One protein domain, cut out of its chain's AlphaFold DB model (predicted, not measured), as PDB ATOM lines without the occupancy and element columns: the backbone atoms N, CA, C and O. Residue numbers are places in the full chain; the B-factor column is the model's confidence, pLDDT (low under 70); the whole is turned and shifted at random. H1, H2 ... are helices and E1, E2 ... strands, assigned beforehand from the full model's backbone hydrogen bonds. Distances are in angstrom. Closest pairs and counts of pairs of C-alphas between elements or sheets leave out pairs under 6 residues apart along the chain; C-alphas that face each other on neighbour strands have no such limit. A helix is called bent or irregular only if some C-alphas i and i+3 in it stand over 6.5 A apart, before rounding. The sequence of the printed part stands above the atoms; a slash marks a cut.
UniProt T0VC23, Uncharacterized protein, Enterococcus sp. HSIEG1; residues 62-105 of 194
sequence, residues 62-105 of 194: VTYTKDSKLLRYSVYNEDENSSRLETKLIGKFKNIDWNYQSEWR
ATOM      1  N   VAL A  62     130.939 148.873 102.627       96.19
ATOM      2  CA  VAL A  62     130.509 148.150 103.823       96.19
ATOM      3  C   VAL A  62     129.265 147.322 103.509       96.19
ATOM      4  O   VAL A  62     128.318 147.789 102.881       96.19
ATOM      5  N   THR A  63     129.254 146.071 103.968       97.12
ATOM      6  CA  THR A  63     128.086 145.190 103.903       97.12
ATOM      7  C   THR A  63     127.305 145.265 105.209       97.12
ATOM      8  O   THR A  63     127.815 144.952 106.288       97.12
ATOM      9  N   TYR A  64     126.044 145.662 105.113       97.31
ATOM     10  CA  TYR A  64     125.158 145.819 106.258       97.31
ATOM     11  C   TYR A  64     124.423 144.514 106.574       97.31
ATOM     12  O   TYR A  64     123.838 143.895 105.688       97.31
ATOM     13  N   THR A  65     124.466 144.069 107.831       97.31
ATOM     14  CA  THR A  65     123.925 142.760 108.232       97.31
ATOM     15  C   THR A  65     123.389 142.753 109.666       97.31
ATOM     16  O   THR A  65     123.741 143.610 110.479       97.31
ATOM     17  N   LYS A  66     122.536 141.769 109.981       97.50
ATOM     18  CA  LYS A  66     122.118 141.416 111.351       97.50
ATOM     19  C   LYS A  66     122.869 140.199 111.914       97.50
ATOM     20  O   LYS A  66     122.659 139.849 113.071       97.50
ATOM     21  N   ASP A  67     123.719 139.543 111.121       97.06
ATOM     22  CA  ASP A  67     124.452 138.346 111.550       97.06
ATOM     23  C   ASP A  67     125.513 138.694 112.603       97.06
ATOM     24  O   ASP A  67     126.535 139.323 112.314       97.06
ATOM     25  N   SER A  68     125.289 138.245 113.838       94.75
ATOM     26  CA  SER A  68     126.177 138.509 114.967       94.75
ATOM     27  C   SER A  68     127.584 137.934 114.785       94.75
ATOM     28  O   SER A  68     128.527 138.519 115.317       94.75
ATOM     29  N   LYS A  69     127.761 136.852 114.012       92.75
ATOM     30  CA  LYS A  69     129.080 136.250 113.750       92.75
ATOM     31  C   LYS A  69     129.935 137.129 112.843       92.75
ATOM     32  O   LYS A  69     131.140 137.231 113.046       92.75
ATOM     33  N   LEU A  70     129.311 137.790 111.869       94.19
ATOM     34  CA  LEU A  70     129.990 138.730 110.973       94.19
ATOM     35  C   LEU A  70     130.262 140.073 111.658       94.19
ATOM     36  O   LEU A  70     131.285 140.703 111.399       94.19
ATOM     37  N   LEU A  71     129.372 140.495 112.562       94.69
ATOM     38  CA  LEU A  71     129.546 141.714 113.359       94.69
ATOM     39  C   LEU A  71     130.603 141.565 114.463       94.69
ATOM     40  O   LEU A  71     131.197 142.560 114.872       94.69
ATOM     41  N   ARG A  72     130.838 140.342 114.952       91.00
ATOM     42  CA  ARG A  72     131.822 140.009 115.997       91.00
ATOM     43  C   ARG A  72     132.863 139.027 115.467       91.00
ATOM     44  O   ARG A  72     133.107 137.974 116.051       91.00
ATOM     45  N   TYR A  73     133.431 139.370 114.319       88.62
ATOM     46  CA  TYR A  73     134.379 138.518 113.620       88.62
ATOM     47  C   TYR A  73     135.727 138.441 114.357       88.62
ATOM     48  O   TYR A  73     136.365 139.472 114.574       88.62
ATOM     49  N   SER A  74     136.178 137.230 114.709       87.62
ATOM     50  CA  SER A  74     137.538 137.013 115.222       87.62
ATOM     51  C   SER A  74     138.524 136.864 114.070       87.62
ATOM     52  O   SER A  74     138.326 136.055 113.165       87.62
ATOM     53  N   VAL A  75     139.612 137.625 114.138       86.56
ATOM     54  CA  VAL A  75     140.691 137.613 113.139       86.56
ATOM     55  C   VAL A  75     141.729 136.537 113.422       86.56
ATOM     56  O   VAL A  75     142.494 136.175 112.539       86.56
ATOM     57  N   TYR A  76     141.754 136.027 114.651       86.06
ATOM     58  CA  TYR A  76     142.667 134.993 115.099       86.06
ATOM     59  C   TYR A  76     141.868 133.759 115.496       86.06
ATOM     60  O   TYR A  76     140.908 133.857 116.266       86.06
ATOM     61  N   ASN A  77     142.263 132.611 114.958       81.88
ATOM     62  CA  ASN A  77     141.698 131.317 115.306       81.88
ATOM     63  C   ASN A  77     142.848 130.351 115.573       81.88
ATOM     64  O   ASN A  77     143.789 130.279 114.786       81.88
ATOM     65  N   GLU A  78     142.768 129.626 116.677       81.50
ATOM     66  CA  GLU A  78     143.776 128.659 117.091       81.50
ATOM     67  C   GLU A  78     143.081 127.374 117.516       81.50
ATOM     68  O   GLU A  78     142.116 127.408 118.282       81.50
ATOM     69  N   ASP A  79     143.560 126.260 116.979       81.25
ATOM     70  CA  ASP A  79     143.223 124.908 117.396       81.25
ATOM     71  C   ASP A  79     144.504 124.145 117.774       81.25
ATOM     72  O   ASP A  79     145.610 124.676 117.682       81.25
ATOM     73  N   GLU A  80     144.363 122.899 118.234       75.44
ATOM     74  CA  GLU A  80     145.485 122.088 118.735       75.44
ATOM     75  C   GLU A  80     146.612 121.879 117.707       75.44
ATOM     76  O   GLU A  80     147.741 121.585 118.095       75.44
ATOM     77  N   ASN A  81     146.330 122.042 116.408       74.50
ATOM     78  CA  ASN A  81     147.267 121.744 115.325       74.50
ATOM     79  C   ASN A  81     147.614 122.962 114.457       74.50
ATOM     80  O   ASN A  81     148.505 122.872 113.608       74.50
ATOM     81  N   SER A  82     146.911 124.087 114.605       74.38
ATOM     82  CA  SER A  82     147.079 125.242 113.732       74.38
ATOM     83  C   SER A  82     146.650 126.561 114.373       74.38
ATOM     84  O   SER A  82     145.614 126.673 115.023       74.38
ATOM     85  N   SER A  83     147.425 127.605 114.095       77.69
ATOM     86  CA  SER A  83     147.068 128.994 114.388       77.69
ATOM     87  C   SER A  83     146.910 129.723 113.052       77.69
ATOM     88  O   SER A  83     147.768 129.627 112.170       77.69
ATOM     89  N   ARG A  84     145.800 130.438 112.863       77.38
ATOM     90  CA  ARG A  84     145.451 131.120 111.611       77.38
ATOM     91  C   ARG A  84     145.019 132.555 111.871       77.38
ATOM     92  O   ARG A  84     144.175 132.821 112.727       77.38
ATOM     93  N   LEU A  85     145.569 133.469 111.075       82.06
ATOM     94  CA  LEU A  85     145.151 134.864 111.013       82.06
ATOM     95  C   LEU A  85     144.316 135.075 109.741       82.06
ATOM     96  O   LEU A  85     144.827 134.918 108.636       82.06
ATOM     97  N   GLU A  86     143.041 135.424 109.890       85.94
ATOM     98  CA  GLU A  86     142.122 135.694 108.782       85.94
ATOM     99  C   GLU A  86     141.697 137.165 108.805       85.94
ATOM    100  O   GLU A  86     140.937 137.623 109.659       85.94
ATOM    101  N   THR A  87     142.214 137.935 107.850       85.44
ATOM    102  CA  THR A  87     142.049 139.394 107.791       85.44
ATOM    103  C   THR A  87     141.109 139.844 106.674       85.44
ATOM    104  O   THR A  87     140.793 141.037 106.542       85.44
ATOM    105  N   LYS A  88     140.608 138.912 105.850       87.19
ATOM    106  CA  LYS A  88     139.789 139.231 104.675       87.19
ATOM    107  C   LYS A  88     138.505 139.957 105.050       87.19
ATOM    108  O   LYS A  88     138.111 140.876 104.326       87.19
ATOM    109  N   LEU A  89     137.871 139.567 106.156       91.00
ATOM    110  CA  LEU A  89     136.563 140.076 106.587       91.00
ATOM    111  C   LEU A  89     136.628 141.264 107.554       91.00
ATOM    112  O   LEU A  89     135.594 141.873 107.827       91.00
ATOM    113  N   ILE A  90     137.825 141.643 108.016       89.56
ATOM    114  CA  ILE A  90     138.011 142.795 108.907       89.56
ATOM    115  C   ILE A  90     137.371 144.038 108.299       89.56
ATOM    116  O   ILE A  90     137.556 144.327 107.117       89.56
ATOM    117  N   GLY A  91     136.594 144.756 109.107       90.81
ATOM    118  CA  GLY A  91     135.973 146.017 108.717       90.81
ATOM    119  C   GLY A  91     134.911 145.910 107.617       90.81
ATOM    120  O   GLY A  91     134.329 146.936 107.281       90.81
ATOM    121  N   LYS A  92     134.607 144.725 107.065       94.75
ATOM    122  CA  LYS A  92     133.644 144.584 105.956       94.75
ATOM    123  C   LYS A  92     132.190 144.712 106.377       94.75
ATOM    124  O   LYS A  92     131.370 145.110 105.557       94.75
ATOM    125  N   PHE A  93     131.870 144.370 107.621       96.25
ATOM    126  CA  PHE A  93     130.492 144.307 108.090       96.25
ATOM    127  C   PHE A  93     130.170 145.418 109.082       96.25
ATOM    128  O   PHE A  93     131.010 145.825 109.890       96.25
ATOM    129  N   LYS A  94     128.931 145.905 109.019       96.50
ATOM    130  CA  LYS A  94     128.354 146.846 109.982       96.50
ATOM    131  C   LYS A  94     126.905 146.464 110.252       96.50
ATOM    132  O   LYS A  94     126.257 145.832 109.419       96.50
ATOM    133  N   ASN A  95     126.409 146.808 111.436       96.31
ATOM    134  CA  ASN A  95     125.026 146.513 111.788       96.31
ATOM    135  C   ASN A  95     124.081 147.255 110.824       96.31
ATOM    136  O   ASN A  95     124.305 148.427 110.518       96.31
ATOM    137  N   ILE A  96     123.050 146.555 110.345       96.06
ATOM    138  CA  ILE A  96     122.058 147.068 109.394       96.06
ATOM    139  C   ILE A  96     121.357 148.356 109.836       96.06
ATOM    140  O   ILE A  96     120.967 149.145 108.980       96.06
ATOM    141  N   ASP A  97     121.270 148.618 111.140       91.88
ATOM    142  CA  ASP A  97     120.688 149.851 111.677       91.88
ATOM    143  C   ASP A  97     121.457 151.105 111.209       91.88
ATOM    144  O   ASP A  97     120.922 152.210 111.227       91.88
ATOM    145  N   TRP A  98     122.694 150.938 110.721       90.50
ATOM    146  CA  TRP A  98     123.556 151.994 110.180       90.50
ATOM    147  C   TRP A  98     123.573 152.074 108.644       90.50
ATOM    148  O   TRP A  98     124.403 152.797 108.089       90.50
ATOM    149  N   ASN A  99     122.696 151.346 107.939       91.31
ATOM    150  CA  ASN A  99     122.709 151.253 106.469       91.31
ATOM    151  C   ASN A  99     122.585 152.610 105.756       91.31
ATOM    152  O   ASN A  99     123.154 152.807 104.688       91.31
ATOM    153  N   TYR A 100     121.904 153.579 106.369       84.25
ATOM    154  CA  TYR A 100     121.741 154.923 105.807       84.25
ATOM    155  C   TYR A 100     123.070 155.681 105.614       84.25
ATOM    156  O   TYR A 100     123.109 156.626 104.834       84.25
ATOM    157  N   GLN A 101     124.162 155.280 106.280       85.62
ATOM    158  CA  GLN A 101     125.468 155.933 106.125       85.62
ATOM    159  C   GLN A 101     126.159 155.616 104.794       85.62
ATOM    160  O   GLN A 101     127.032 156.377 104.393       85.62
ATOM    161  N   SER A 102     125.787 154.519 104.116       88.62
ATOM    162  CA  SER A 102     126.368 154.116 102.822       88.62
ATOM    163  C   SER A 102     127.909 154.152 102.806       88.62
ATOM    164  O   SER A 102     128.533 154.719 101.911       88.62
ATOM    165  N   GLU A 103     128.524 153.578 103.840       91.62
ATOM    166  CA  GLU A 103     129.950 153.730 104.139       91.62
ATOM    167  C   GLU A 103     130.853 152.962 103.156       91.62
ATOM    168  O   GLU A 103     130.615 151.793 102.833       91.62
ATOM    169  N   TRP A 104     131.952 153.604 102.757       92.19
ATOM    170  CA  TRP A 104     133.105 152.965 102.124       92.19
ATOM    171  C   TRP A 104     134.285 152.983 103.092       92.19
ATOM    172  O   TRP A 104     134.510 153.971 103.788       92.19
ATOM    173  N   ARG A 105     135.045 151.889 103.139       93.00
ATOM    174  CA  ARG A 105     136.238 151.747 103.985       93.00
ATOM    175  C   ARG A 105     137.436 151.355 103.146       93.00
ATOM    176  O   ARG A 105     137.284 150.832 102.049       93.00
TER     177      ARG A 105
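AT A GLANCE: This is residues 62 to 105 of the 194 residues of an uncharacterized protein of Enterococcus sp. HSIEG1 (UniProt T0VC23). A small head, built on a short parallel pair of strands, E1 and E4, with the helices H1 and H2 close by, is joined to a thin arm, the hairpin of E2 and E3, which makes the length of the whole. At the tip of the arm residues 78 to 83 stand free. The printed part has 44 residues, with two named helices and four named strands in the order E1, H1, E2, E3, E4, H2, in two sheets of two strands, E1 with E4 parallel and E2 with E3 antiparallel; the class is mixed, helices and strands. It is loose, with a radius of gyration of the C-alphas of 12.9 A, and spans 43 by 19 by 8 A.

IN THESE COORDINATES: E1 is residues 63 to 65, beginning at C-alpha 63 at (128.086, 145.190, 103.903). H1 is residues 68 to 71. E2, residues 76 to 79, is 10.4 A long, and E3, residues 82 to 85, is 10.2 A. E4 is residues 93 to 95. H2, residues 96 to 101, is 10.0 A long and ends at C-alpha 101 at (125.468, 155.933, 106.125); it is irregular, with C-alphas 97 and 100 7.8 A apart.

HOW THE PARTS SIT: E1 and E4 are parallel at 42 degrees, with N 65 and O 94 3.0 A apart, within hydrogen-bond range. The closest C-alphas of H1 and E4 are those of Leu 71 and Phe 93, 5.9 A apart. Those of E1 and H2 are Tyr 64 and Ile 96, at 4.6 A. H1 and H2 are apart. The hairpin E2 and E3 is antiparallel at 172 degrees; N 84 and O 77 are 2.8 A apart, within hydrogen-bond range. E3 and E4 are apart. H1 is too short for an O i to N i+4 pair; in H2 0 of 2 such pairs are within range, against 2 of 3 O i to N i+3 pairs.

THE WHOLE: The two C-alphas farthest apart, of Asn 81 and Tyr 100, are 42.9 A apart. The printed part has no cut and no long link. Its mean pLDDT is 89.2, and no printed residue is under 70.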